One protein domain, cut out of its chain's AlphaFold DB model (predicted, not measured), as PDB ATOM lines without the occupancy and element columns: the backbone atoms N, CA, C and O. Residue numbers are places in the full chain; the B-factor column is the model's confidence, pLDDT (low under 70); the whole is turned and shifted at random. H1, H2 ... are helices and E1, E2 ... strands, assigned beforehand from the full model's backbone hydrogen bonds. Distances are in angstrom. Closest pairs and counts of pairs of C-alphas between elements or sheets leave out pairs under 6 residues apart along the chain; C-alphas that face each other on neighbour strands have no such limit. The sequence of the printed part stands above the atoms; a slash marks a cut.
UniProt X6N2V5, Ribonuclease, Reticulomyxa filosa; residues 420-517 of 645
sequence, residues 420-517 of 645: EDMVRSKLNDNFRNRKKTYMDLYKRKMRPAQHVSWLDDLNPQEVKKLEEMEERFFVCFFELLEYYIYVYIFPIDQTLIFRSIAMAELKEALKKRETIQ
ATOM      1  N   GLU A 420     304.247 337.150 177.580       61.16
ATOM      2  CA  GLU A 420     304.363 338.097 176.459       61.16
ATOM      3  C   GLU A 420     305.751 338.042 175.812       61.16
ATOM      4  O   GLU A 420     305.867 338.100 174.586       61.16
ATOM      5  N   ASP A 421     306.801 337.850 176.613       64.19
ATOM      6  CA  ASP A 421     308.175 337.713 176.119       64.19
ATOM      7  C   ASP A 421     308.386 336.408 175.333       64.19
ATOM      8  O   ASP A 421     309.120 336.384 174.339       64.19
ATOM      9  N   MET A 422     307.684 335.328 175.693       67.94
ATOM     10  CA  MET A 422     307.756 334.066 174.948       67.94
ATOM     11  C   MET A 422     307.059 334.155 173.580       67.94
ATOM     12  O   MET A 422     307.528 333.576 172.600       67.94
ATOM     13  N   VAL A 423     305.960 334.909 173.480       69.69
ATOM     14  CA  VAL A 423     305.274 335.152 172.200       69.69
ATOM     15  C   VAL A 423     306.073 336.133 171.337       69.69
ATOM     16  O   VAL A 423     306.255 335.892 170.143       69.69
ATOM     17  N   ARG A 424     306.624 337.203 171.926       66.56
ATOM     18  CA  ARG A 424     307.462 338.178 171.206       66.56
ATOM     19  C   ARG A 424     308.777 337.592 170.710       66.56
ATOM     20  O   ARG A 424     309.163 337.907 169.589       66.56
ATOM     21  N   SER A 425     309.454 336.751 171.493       72.44
ATOM     22  CA  SER A 425     310.680 336.076 171.034       72.44
ATOM     23  C   SER A 425     310.391 335.172 169.839       72.44
ATOM     24  O   SER A 425     311.015 335.349 168.799       72.44
ATOM     25  N   LYS A 426     309.351 334.327 169.909       71.38
ATOM     26  CA  LYS A 426     308.929 333.488 168.772       71.38
ATOM     27  C   LYS A 426     308.579 334.306 167.526       71.38
ATOM     28  O   LYS A 426     308.960 333.926 166.422       71.38
ATOM     29  N   LEU A 427     307.878 335.432 167.678       71.56
ATOM     30  CA  LEU A 427     307.555 336.317 166.552       71.56
ATOM     31  C   LEU A 427     308.803 336.995 165.968       71.56
ATOM     32  O   LEU A 427     308.948 337.055 164.747       71.56
ATOM     33  N   ASN A 428     309.722 337.456 166.817       73.50
ATOM     34  CA  ASN A 428     310.971 338.088 166.391       73.50
ATOM     35  C   ASN A 428     311.912 337.102 165.696       73.50
ATOM     36  O   ASN A 428     312.511 337.452 164.681       73.50
ATOM     37  N   ASP A 429     312.022 335.876 166.199       74.19
ATOM     38  CA  ASP A 429     312.855 334.837 165.594       74.19
ATOM     39  C   ASP A 429     312.280 334.399 164.245       74.19
ATOM     40  O   ASP A 429     313.008 334.317 163.254       74.19
ATOM     41  N   ASN A 430     310.954 334.244 164.157       80.69
ATOM     42  CA  ASN A 430     310.267 333.997 162.889       80.69
ATOM     43  C   ASN A 430     310.505 335.128 161.886       80.69
ATOM     44  O   ASN A 430     310.773 334.866 160.713       80.69
ATOM     45  N   PHE A 431     310.452 336.382 162.335       79.81
ATOM     46  CA  PHE A 431     310.713 337.534 161.482       79.81
ATOM     47  C   PHE A 431     312.166 337.577 160.999       79.81
ATOM     48  O   PHE A 431     312.402 337.742 159.805       79.81
ATOM     49  N   ARG A 432     313.145 337.379 161.890       83.25
ATOM     50  CA  ARG A 432     314.574 337.354 161.536       83.25
ATOM     51  C   ARG A 432     314.893 336.237 160.548       83.25
ATOM     52  O   ARG A 432     315.538 336.494 159.533       83.25
ATOM     53  N   ASN A 433     314.388 335.030 160.799       87.25
ATOM     54  CA  ASN A 433     314.583 333.884 159.914       87.25
ATOM     55  C   ASN A 433     313.925 334.110 158.551       87.25
ATOM     56  O   ASN A 433     314.528 333.818 157.517       87.25
ATOM     57  N   ARG A 434     312.717 334.686 158.528       85.12
ATOM     58  CA  ARG A 434     312.017 335.020 157.284       85.12
ATOM     59  C   ARG A 434     312.731 336.121 156.508       85.12
ATOM     60  O   ARG A 434     312.909 335.961 155.307       85.12
ATOM     61  N   LYS A 435     313.198 337.181 157.179       90.31
ATOM     62  CA  LYS A 435     314.017 338.242 156.574       90.31
ATOM     63  C   LYS A 435     315.259 337.639 155.922       90.31
ATOM     64  O   LYS A 435     315.471 337.863 154.738       90.31
ATOM     65  N   LYS A 436     316.039 336.847 156.664       92.69
ATOM     66  CA  LYS A 436     317.260 336.204 156.154       92.69
ATOM     67  C   LYS A 436     316.965 335.319 154.940       92.69
ATOM     68  O   LYS A 436     317.568 335.487 153.890       92.69
ATOM     69  N   THR A 437     315.950 334.462 155.050       94.19
ATOM     70  CA  THR A 437     315.532 333.577 153.951       94.19
ATOM     71  C   THR A 437     315.096 334.365 152.712       94.19
ATOM     72  O   THR A 437     315.457 334.004 151.597       94.19
ATOM     73  N   TYR A 438     314.327 335.443 152.890       94.44
ATOM     74  CA  TYR A 438     313.880 336.312 151.798       94.44
ATOM     75  C   TYR A 438     315.050 337.001 151.104       94.44
ATOM     76  O   TYR A 438     315.156 336.946 149.883       94.44
ATOM     77  N   MET A 439     315.939 337.606 151.888       93.81
ATOM     78  CA  MET A 439     317.150 338.270 151.417       93.81
ATOM     79  C   MET A 439     318.013 337.333 150.562       93.81
ATOM     80  O   MET A 439     318.351 337.682 149.432       93.81
ATOM     81  N   ASP A 440     318.302 336.126 151.056       94.25
ATOM     82  CA  ASP A 440     319.147 335.147 150.360       94.25
ATOM     83  C   ASP A 440     318.525 334.677 149.036       94.25
ATOM     84  O   ASP A 440     319.204 334.576 148.012       94.25
ATOM     85  N   LEU A 441     317.212 334.429 149.029       96.19
ATOM     86  CA  LEU A 441     316.477 334.053 147.820       96.19
ATOM     87  C   LEU A 441     316.426 335.201 146.807       96.19
ATOM     88  O   LEU A 441     316.616 334.988 145.610       96.19
ATOM     89  N   TYR A 442     316.205 336.428 147.274       95.81
ATOM     90  CA  TYR A 442     316.094 337.590 146.402       95.81
ATOM     91  C   TYR A 442     317.437 337.970 145.762       95.81
ATOM     92  O   TYR A 442     317.477 338.278 144.573       95.81
ATOM     93  N   LYS A 443     318.555 337.865 146.496       94.56
ATOM     94  CA  LYS A 443     319.904 338.049 145.931       94.56
ATOM     95  C   LYS A 443     320.179 337.084 144.781       94.56
ATOM     96  O   LYS A 443     320.639 337.510 143.725       94.56
ATOM     97  N   ARG A 444     319.844 335.800 144.958       94.62
ATOM     98  CA  ARG A 444     319.989 334.785 143.903       94.62
ATOM     99  C   ARG A 444     319.086 335.056 142.703       94.62
ATOM    100  O   ARG A 444     319.509 334.797 141.585       94.62
ATOM    101  N   LYS A 445     317.897 335.635 142.914       95.31
ATOM    102  CA  LYS A 445     316.969 336.036 141.837       95.31
ATOM    103  C   LYS A 445     317.515 337.183 140.996       95.31
ATOM    104  O   LYS A 445     317.290 337.217 139.794       95.31
ATOM    105  N   MET A 446     318.191 338.133 141.638       94.12
ATOM    106  CA  MET A 446     318.641 339.378 141.011       94.12
ATOM    107  C   MET A 446     320.104 339.335 140.558       94.12
ATOM    108  O   MET A 446     320.655 340.371 140.177       94.12
ATOM    109  N   ARG A 447     320.757 338.166 140.604       88.69
ATOM    110  CA  ARG A 447     322.142 338.048 140.148       88.69
ATOM    111  C   ARG A 447     322.261 338.415 138.658       88.69
ATOM    112  O   ARG A 447     321.392 338.052 137.863       88.69
ATOM    113  N   PRO A 448     323.342 339.084 138.234       87.75
ATOM    114  CA  PRO A 448     323.609 339.271 136.813       87.75
ATOM    115  C   PRO A 448     323.941 337.942 136.124       87.75
ATOM    116  O   PRO A 448     324.651 337.103 136.680       87.75
ATOM    117  N   ALA A 449     323.507 337.785 134.871       84.44
ATOM    118  CA  ALA A 449     323.773 336.591 134.061       84.44
ATOM    119  C   ALA A 449     325.271 336.329 133.808       84.44
ATOM    120  O   ALA A 449     325.650 335.225 133.453       84.44
ATOM    121  N   GLN A 450     326.140 337.324 134.001       83.50
ATOM    122  CA  GLN A 450     327.596 337.170 133.875       83.50
ATOM    123  C   GLN A 450     328.228 336.442 135.076       83.50
ATOM    124  O   GLN A 450     329.376 336.015 135.003       83.50
ATOM    125  N   HIS A 451     327.491 336.274 136.177       80.31
ATOM    126  CA  HIS A 451     328.009 335.755 137.445       80.31
ATOM    127  C   HIS A 451     327.360 334.425 137.863       80.31
ATOM    128  O   HIS A 451     327.239 334.159 139.058       80.31
ATOM    129  N   VAL A 452     326.960 333.585 136.899       78.50
ATOM    130  CA  VAL A 452     326.294 332.287 137.158       78.50
ATOM    131  C   VAL A 452     327.126 331.371 138.058       78.50
ATOM    132  O   VAL A 452     326.563 330.642 138.860       78.50
ATOM    133  N   SER A 453     328.456 331.440 137.981       78.75
ATOM    134  CA  SER A 453     329.348 330.582 138.772       78.75
ATOM    135  C   SER A 453     329.397 330.902 140.268       78.75
ATOM    136  O   SER A 453     329.938 330.113 141.029       78.75
ATOM    137  N   TRP A 454     328.887 332.060 140.701       79.56
ATOM    138  CA  TRP A 454     329.077 332.537 142.077       79.56
ATOM    139  C   TRP A 454     327.883 332.277 142.999       79.56
ATOM    140  O   TRP A 454     328.051 332.084 144.201       79.56
ATOM    141  N   LEU A 455     326.674 332.282 142.446       85.81
ATOM    142  CA  LEU A 455     325.439 332.027 143.177       85.81
ATOM    143  C   LEU A 455     324.635 331.000 142.390       85.81
ATOM    144  O   LEU A 455     324.437 331.184 141.195       85.81
ATOM    145  N   ASP A 456     324.133 329.963 143.055       90.50
ATOM    146  CA  ASP A 456     323.319 328.927 142.410       90.50
ATOM    147  C   ASP A 456     321.970 329.477 141.961       90.50
ATOM    148  O   ASP A 456     321.404 330.363 142.615       90.50
ATOM    149  N   ASP A 457     321.452 329.010 140.820       92.44
ATOM    150  CA  ASP A 457     320.111 329.411 140.364       92.44
ATOM    151  C   ASP A 457     319.061 329.012 141.399       92.44
ATOM    152  O   ASP A 457     319.226 328.058 142.160       92.44
ATOM    153  N   LEU A 458     317.977 329.783 141.454       95.88
ATOM    154  CA  LEU A 458     316.853 329.407 142.299       95.88
ATOM    155  C   LEU A 458     316.226 328.129 141.765       95.88
ATOM    156  O   LEU A 458     315.758 328.077 140.625       95.88
ATOM    157  N   ASN A 459     316.124 327.129 142.632       96.94
ATOM    158  CA  ASN A 459     315.364 325.933 142.304       96.94
ATOM    159  C   ASN A 459     313.867 326.285 142.185       96.94
ATOM    160  O   ASN A 459     313.393 327.188 142.879       96.94
ATOM    161  N   PRO A 460     313.059 325.554 141.393       97.25
ATOM    162  CA  PRO A 460     311.630 325.857 141.237       97.25
ATOM    163  C   PRO A 460     310.855 325.923 142.566       97.25
ATOM    164  O   PRO A 460     309.949 326.739 142.730       97.25
ATOM    165  N   GLN A 461     311.242 325.104 143.551       96.88
ATOM    166  CA  GLN A 461     310.675 325.147 144.905       96.88
ATOM    167  C   GLN A 461     311.005 326.452 145.641       96.88
ATOM    168  O   GLN A 461     310.190 326.966 146.402       96.88
ATOM    169  N   GLU A 462     312.196 326.992 145.416       96.69
ATOM    170  CA  GLU A 462     312.662 328.233 146.021       96.69
ATOM    171  C   GLU A 462     312.043 329.461 145.356       96.69
ATOM    172  O   GLU A 462     311.685 330.402 146.060       96.69
ATOM    173  N   VAL A 463     311.846 329.423 144.031       96.44
ATOM    174  CA  VAL A 463     311.056 330.426 143.299       96.44
ATOM    175  C   VAL A 463     309.649 330.485 143.878       96.44
ATOM    176  O   VAL A 463     309.219 331.548 144.320       96.44
ATOM    177  N   LYS A 464     308.985 329.329 143.996       95.25
ATOM    178  CA  LYS A 464     307.654 329.243 144.598       95.25
ATOM    179  C   LYS A 464     307.652 329.713 146.052       95.25
ATOM    180  O   LYS A 464     306.741 330.415 146.458       95.25
ATOM    181  N   LYS A 465     308.674 329.382 146.848       94.44
ATOM    182  CA  LYS A 465     308.799 329.861 148.235       94.44
ATOM    183  C   LYS A 465     308.983 331.378 148.305       94.44
ATOM    184  O   LYS A 465     308.449 332.008 149.213       94.44
ATOM    185  N   LEU A 466     309.747 331.968 147.388       94.94
ATOM    186  CA  LEU A 466     309.929 333.413 147.301       94.94
ATOM    187  C   LEU A 466     308.618 334.099 146.901       94.94
ATOM    188  O   LEU A 466     308.219 335.040 147.579       94.94
ATOM    189  N   GLU A 467     307.925 333.587 145.883       92.38
ATOM    190  CA  GLU A 467     306.586 334.040 145.482       92.38
ATOM    191  C   GLU A 467     305.593 333.907 146.638       92.38
ATOM    192  O   GLU A 467     304.965 334.886 147.015       92.38
ATOM    193  N   GLU A 468     305.540 332.750 147.303       90.19
ATOM    194  CA  GLU A 468     304.710 332.536 148.487       90.19
ATOM    195  C   GLU A 468     305.072 333.495 149.615       90.19
ATOM    196  O   GLU A 468     304.186 333.907 150.349       90.19
ATOM    197  N   MET A 469     306.341 333.859 149.813       88.19
ATOM    198  CA  MET A 469     306.679 334.877 150.802       88.19
ATOM    199  C   MET A 469     306.136 336.236 150.381       88.19
ATOM    200  O   MET A 469     305.521 336.877 151.228       88.19
ATOM    201  N   GLU A 470     306.318 336.640 149.120       86.94
ATOM    202  CA  GLU A 470     305.811 337.899 148.556       86.94
ATOM    203  C   GLU A 470     304.275 337.978 148.591       86.94
ATOM    204  O   GLU A 470     303.732 339.040 148.890       86.94
ATOM    205  N   GLU A 471     303.584 336.854 148.385       81.88
ATOM    206  CA  GLU A 471     302.123 336.729 148.408       81.88
ATOM    207  C   GLU A 471     301.555 336.543 149.830       81.88
ATOM    208  O   GLU A 471     300.593 337.209 150.215       81.88
ATOM    209  N   ARG A 472     302.147 335.673 150.670       68.12
ATOM    210  CA  ARG A 472     301.686 335.382 152.051       68.12
ATOM    211  C   ARG A 472     301.982 336.492 153.047       68.12
ATOM    212  O   ARG A 472     301.540 336.398 154.191       68.12
ATOM    213  N   PHE A 473     302.720 337.543 152.694       59.56
ATOM    214  CA  PHE A 473     302.839 338.718 153.572       59.56
ATOM    215  C   PHE A 473     301.503 339.467 153.775       59.56
ATOM    216  O   PHE A 473     301.459 340.437 154.524       59.56
ATOM    217  N   PHE A 474     300.405 338.983 153.183       51.25
ATOM    218  CA  PHE A 474     299.112 339.655 153.154       51.25
ATOM    219  C   PHE A 474     298.078 339.214 154.211       51.25
ATOM    220  O   PHE A 474     296.998 339.798 154.256       51.25
ATOM    221  N   VAL A 475     298.345 338.222 155.075       50.16
ATOM    222  CA  VAL A 475     297.315 337.724 156.015       50.16
ATOM    223  C   VAL A 475     297.873 337.471 157.419       50.16
ATOM    224  O   VAL A 475     298.470 336.430 157.684       50.16
ATOM    225  N   CYS A 476     297.634 338.403 158.346       49.09
ATOM    226  CA  CYS A 476     297.722 338.118 159.780       49.09
ATOM    227  C   CYS A 476     296.368 337.601 160.272       49.09
ATOM    228  O   CYS A 476     295.335 338.241 160.086       49.09
ATOM    229  N   PHE A 477     296.395 336.432 160.904       48.91
ATOM    230  CA  PHE A 477     295.222 335.770 161.452       48.91
ATOM    231  C   PHE A 477     295.080 336.180 162.922       48.91
ATOM    232  O   PHE A 477     295.898 335.781 163.751       48.91
ATOM    233  N   PHE A 478     294.091 337.011 163.248       52.09
ATOM    234  CA  PHE A 478     293.744 337.287 164.642       52.09
ATOM    235  C   PHE A 478     292.550 336.424 165.034       52.09
ATOM    236  O   PHE A 478     291.420 336.671 164.624       52.09
ATOM    237  N   GLU A 479     292.821 335.406 165.843       45.62
ATOM    238  CA  GLU A 479     291.806 334.588 166.499       45.62
ATOM    239  C   GLU A 479     291.297 335.339 167.740       45.62
ATOM    240  O   GLU A 479     291.753 335.135 168.865       45.62
ATOM    241  N   LEU A 480     290.386 336.289 167.533       49.34
ATOM    242  CA  LEU A 480     289.634 336.909 168.622       49.34
ATOM    243  C   LEU A 480     288.262 336.238 168.691       49.34
ATOM    244  O   LEU A 480     287.445 336.411 167.792       49.34
ATOM    245  N   LEU A 481     288.081 335.439 169.750       47.97
ATOM    246  CA  LEU A 481     286.838 334.836 170.256       47.97
ATOM    247  C   LEU A 481     285.604 335.090 169.362       47.97
ATOM    248  O   LEU A 481     284.970 336.139 169.441       47.97
ATOM    249  N   GLU A 482     285.286 334.084 168.543       55.31
ATOM    250  CA  GLU A 482     284.092 333.935 167.687       55.31
ATOM    251  C   GLU A 482     284.038 334.692 166.346       55.31
ATOM    252  O   GLU A 482     283.184 334.351 165.527       55.31
ATOM    253  N   TYR A 483     284.960 335.610 166.029       54.62
ATOM    254  CA  TYR A 483     284.975 336.268 164.711       54.62
ATOM    255  C   TYR A 483     286.339 336.210 164.019       54.62
ATOM    256  O   TYR A 483     287.322 336.803 164.459       54.62
ATOM    257  N   TYR A 484     286.368 335.549 162.859       48.81
ATOM    258  CA  TYR A 484     287.491 335.591 161.925       48.81
ATOM    259  C   TYR A 484     287.546 336.971 161.255       48.81
ATOM    260  O   TYR A 484     286.891 337.203 160.237       48.81
ATOM    261  N   ILE A 485     288.308 337.905 161.827       49.00
ATOM    262  CA  ILE A 485     288.574 339.197 161.188       49.00
ATOM    263  C   ILE A 485     289.910 339.106 160.451       49.00
ATOM    264  O   ILE A 485     290.983 339.083 161.053       49.00
ATOM    265  N   TYR A 486     289.832 339.096 159.121       45.66
ATOM    266  CA  TYR A 486     290.984 339.274 158.245       45.66
ATOM    267  C   TYR A 486     291.370 340.755 158.239       45.66
ATOM    268  O   TYR A 486     290.785 341.558 157.511       45.66
ATOM    269  N   VAL A 487     292.331 341.139 159.080       44.66
ATOM    270  CA  VAL A 487     292.891 342.495 159.064       44.66
ATOM    271  C   VAL A 487     294.100 342.508 158.129       44.66
ATOM    272  O   VAL A 487     295.191 342.056 158.478       44.66
ATOM    273  N   TYR A 488     293.881 343.020 156.916       48.44
ATOM    274  CA  TYR A 488     294.899 343.226 155.884       48.44
ATOM    275  C   TYR A 488     295.803 344.411 156.236       48.44
ATOM    276  O   TYR A 488     295.622 345.506 155.709       48.44
ATOM    277  N   ILE A 489     296.742 344.242 157.165       45.94
ATOM    278  CA  ILE A 489     297.698 345.309 157.490       45.94
ATOM    279  C   ILE A 489     299.086 344.707 157.701       45.94
ATOM    280  O   ILE A 489     299.511 344.489 158.830       45.94
ATOM    281  N   PHE A 490     299.802 344.460 156.603       48.31
ATOM    282  CA  PHE A 490     301.262 344.569 156.583       48.31
ATOM    283  C   PHE A 490     301.696 345.292 155.302       48.31
ATOM    284  O   PHE A 490     301.157 345.010 154.228       48.31
ATOM    285  N   PRO A 491     302.601 346.279 155.408       56.16
ATOM    286  CA  PRO A 491     302.783 347.273 154.372       56.16
ATOM    287  C   PRO A 491     303.709 346.723 153.291       56.16
ATOM    288  O   PRO A 491     304.754 346.138 153.583       56.16
ATOM    289  N   ILE A 492     303.347 346.980 152.037       59.75
ATOM    290  CA  ILE A 492     304.207 346.855 150.847       59.75
ATOM    291  C   ILE A 492     305.641 347.357 151.135       59.75
ATOM    292  O   ILE A 492     306.617 346.799 150.632       59.75
ATOM    293  N   ASP A 493     305.764 348.336 152.032       68.56
ATOM    294  CA  ASP A 493     306.998 348.917 152.545       68.56
ATOM    295  C   ASP A 493     308.012 347.886 153.073       68.56
ATOM    296  O   ASP A 493     309.194 348.027 152.789       68.56
ATOM    297  N   GLN A 494     307.615 346.819 153.781       74.56
ATOM    298  CA  GLN A 494     308.596 345.863 154.332       74.56
ATOM    299  C   GLN A 494     309.260 345.000 153.261       74.56
ATOM    300  O   GLN A 494     310.476 344.818 153.285       74.56
ATOM    301  N   THR A 495     308.481 344.500 152.301       79.56
ATOM    302  CA  THR A 495     309.022 343.754 151.160       79.56
ATOM    303  C   THR A 495     309.939 344.653 150.338       79.56
ATOM    304  O   THR A 495     311.032 344.236 149.967       79.56
ATOM    305  N   LEU A 496     309.544 345.909 150.103       79.88
ATOM    306  CA  LEU A 496     310.391 346.885 149.415       79.88
ATOM    307  C   LEU A 496     311.688 347.174 150.180       79.88
ATOM    308  O   LEU A 496     312.753 347.208 149.564       79.88
ATOM    309  N   ILE A 497     311.627 347.313 151.507       81.75
ATOM    310  CA  ILE A 497     312.813 347.478 152.356       81.75
ATOM    311  C   ILE A 497     313.727 346.255 152.222       81.75
ATOM    312  O   ILE A 497     314.914 346.415 151.957       81.75
ATOM    313  N   PHE A 498     313.202 345.030 152.327       88.44
ATOM    314  CA  PHE A 498     314.025 343.825 152.189       88.44
ATOM    315  C   PHE A 498     314.635 343.684 150.796       88.44
ATOM    316  O   PHE A 498     315.810 343.351 150.689       88.44
ATOM    317  N   ARG A 499     313.891 343.993 149.728       90.19
ATOM    318  CA  ARG A 499     314.443 344.031 148.364       90.19
ATOM    319  C   ARG A 499     315.583 345.034 148.249       90.19
ATOM    320  O   ARG A 499     316.606 344.726 147.647       90.19
ATOM    321  N   SER A 500     315.413 346.214 148.839       85.31
ATOM    322  CA  SER A 500     316.410 347.286 148.793       85.31
ATOM    323  C   SER A 500     317.695 346.880 149.511       85.31
ATOM    324  O   SER A 500     318.774 347.010 148.938       85.31
ATOM    325  N   ILE A 501     317.578 346.308 150.714       86.31
ATOM    326  CA  ILE A 501     318.729 345.800 151.471       86.31
ATOM    327  C   ILE A 501     319.392 344.642 150.705       86.31
ATOM    328  O   ILE A 501     320.604 344.652 150.521       86.31
ATOM    329  N   ALA A 502     318.619 343.690 150.169       90.56
ATOM    330  CA  ALA A 502     319.154 342.567 149.390       90.56
ATOM    331  C   ALA A 502     319.928 343.025 148.156       90.56
ATOM    332  O   ALA A 502     321.005 342.501 147.875       90.56
ATOM    333  N   MET A 503     319.403 344.019 147.441       89.81
ATOM    334  CA  MET A 503     320.071 344.602 146.282       89.81
ATOM    335  C   MET A 503     321.336 345.371 146.652       89.81
ATOM    336  O   MET A 503     322.302 345.320 145.895       89.81
ATOM    337  N   ALA A 504     321.340 346.087 147.775       87.38
ATOM    338  CA  ALA A 504     322.521 346.797 148.253       87.38
ATOM    339  C   ALA A 504     323.635 345.815 148.640       87.38
ATOM    340  O   ALA A 504     324.744 345.925 148.121       87.38
ATOM    341  N   GLU A 505     323.306 344.786 149.429       90.25
ATOM    342  CA  GLU A 505     324.255 343.739 149.820       90.25
ATOM    343  C   GLU A 505     324.808 342.998 148.593       90.25
ATOM    344  O   GLU A 505     325.998 342.703 148.523       90.25
ATOM    345  N   LEU A 506     323.959 342.727 147.591       91.06
ATOM    346  CA  LEU A 506     324.394 342.116 146.334       91.06
ATOM    347  C   LEU A 506     325.358 343.024 145.560       91.06
ATOM    348  O   LEU A 506     326.363 342.542 145.047       91.06
ATOM    349  N   LYS A 507     325.075 344.330 145.474       89.50
ATOM    350  CA  LYS A 507     325.939 345.295 144.778       89.50
ATOM    351  C   LYS A 507     327.311 345.416 145.430       89.50
ATOM    352  O   LYS A 507     328.310 345.438 144.715       89.50
ATOM    353  N   GLU A 508     327.376 345.496 146.757       89.81
ATOM    354  CA  GLU A 508     328.666 345.572 147.445       89.81
ATOM    355  C   GLU A 508     329.469 344.281 147.301       89.81
ATOM    356  O   GLU A 508     330.662 344.339 147.006       89.81
ATOM    357  N   ALA A 509     328.820 343.120 147.415       87.19
ATOM    358  CA  ALA A 509     329.478 341.837 147.199       87.19
ATOM    359  C   ALA A 509     330.008 341.692 145.754       87.19
ATOM    360  O   ALA A 509     331.128 341.223 145.554       87.19
ATOM    361  N   LEU A 510     329.263 342.174 144.749       87.81
ATOM    362  CA  LEU A 510     329.731 342.233 143.357       87.81
ATOM    363  C   LEU A 510     330.934 343.169 143.186       87.81
ATOM    364  O   LEU A 510     331.904 342.800 142.528       87.81
ATOM    365  N   LYS A 511     330.911 344.345 143.821       90.44
ATOM    366  CA  LYS A 511     332.033 345.293 143.793       90.44
ATOM    367  C   LYS A 511     333.290 344.700 144.438       90.44
ATOM    368  O   LYS A 511     334.377 344.828 143.883       90.44
ATOM    369  N   LYS A 512     333.138 344.022 145.581       90.69
ATOM    370  CA  LYS A 512     334.228 343.322 146.279       90.69
ATOM    371  C   LYS A 512     334.824 342.213 145.412       90.69
ATOM    372  O   LYS A 512     336.041 342.038 145.360       90.69
ATOM    373  N   ARG A 513     333.975 341.493 144.676       85.81
ATOM    374  CA  ARG A 513     334.427 340.499 143.701       85.81
ATOM    375  C   ARG A 513     335.210 341.124 142.558       85.81
ATOM    376  O   ARG A 513     336.286 340.627 142.249       85.81
ATOM    377  N   GLU A 514     334.720 342.207 141.963       88.50
ATOM    378  CA  GLU A 514     335.457 342.924 140.915       88.50
ATOM    379  C   GLU A 514     336.836 343.372 141.400       88.50
ATOM    380  O   GLU A 514     337.816 343.188 140.684       88.50
ATOM    381  N   THR A 515     336.944 343.898 142.625       91.00
ATOM    382  CA  THR A 515     338.243 344.288 143.187       91.00
ATOM    383  C   THR A 515     339.172 343.089 143.375       91.00
ATOM    384  O   THR A 515     340.321 343.155 142.947       91.00
ATOM    385  N   ILE A 516     338.673 341.966 143.906       89.38
ATOM    386  CA  ILE A 516     339.470 340.738 144.076       89.38
ATOM    387  C   ILE A 516     339.892 340.170 142.716       89.38
ATOM    388  O   ILE A 516     341.033 339.749 142.545       89.38
ATOM    389  N   GLN A 517     339.009 340.185 141.715       85.69
ATOM    390  CA  GLN A 517     339.342 339.741 140.361       85.69
ATOM    391  C   GLN A 517     340.389 340.651 139.714       85.69
ATOM    392  O   GLN A 517     341.326 340.149 139.097       85.69
TER     393      GLN A 517
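Overview. This is residues 420 to 517 of the 645 residues of the protein "Ribonuclease" of Reticulomyxa filosa (UniProt X6N2V5). Two long helices, H1 and H3, cross steeply where residues 435 to 443 of H1 meet residues 498 to 506 of H3; the shorter H2 packs on H1 near that crossing. From H2 a loosely formed arm of two short strands, E1 and E2, goes out and folds back to H3; its tip, residues 479 to 484, sticks out, as do residues 420 to 433 of H1. You see 98 residues with three named helices and two named strands, in the order H1, H2, E1, E2, H3; E1 and E2 form one sheet, order E1 - E2, and the class is mostly helix. The whole is loose, with a radius of gyration of the C-alphas of 17.1 A, and its outline is a rod spanning 61 by 29 by 21 A.

Along the chain. Begin with the sheet: find C-alpha 476 at (297.722, 338.118, 159.780), where strand E1 starts; it runs to residue 480. Strand E2 covers residues 483 to 487. Helix H3 then runs from residue 492 to residue 517, 37.4 A from first to last C-alpha, and ends with C-alpha 517 at (339.342, 339.741, 140.361). Go back to C-alpha 420 at (304.363, 338.097, 176.459) for helix H1, residues 420 to 445, 36.9 A long. Helix H2, residues 460 to 472, measures 17.5 A.

Arrangement. Look first at E1 and E2: they meet only at a point, with no C-alphas that face each other within 6 A. H1 is apart from both strands, H2 is apart from E2, and H3 is apart from E1. H1 and H3 touch at a steep tilt of 51 degrees and run the same way; their closest C-alphas, those of Met 439 and Ala 502, are 5.2 A apart. H1 touches H2 with residues 438 to 442 alone, at a steep tilt of 50 degrees, opposite ways; the closest C-alphas are those of Leu 441 and Leu 466, 6.6 A apart. H2 and H3 are close but not clearly touching: their closest C-alphas, of Glu 470 and Thr 495, are 7.2 A apart. In H1, H2 and H3 every O i to N i+4 pair is within hydrogen-bond range.

Size, cuts and confidence. The two C-alphas farthest apart, those of Glu 482 and Gln 517, are 61.9 A apart. The printed part has no cut. The link from H1 to H2, residues 446 to 459, is long; the links from H2 to E1, E1 to E2 and E2 to H3 are tight. The mean pLDDT of the printed part is 78.7; look for values under 70 at residues 420 to 424 and 472 to 493 of this model.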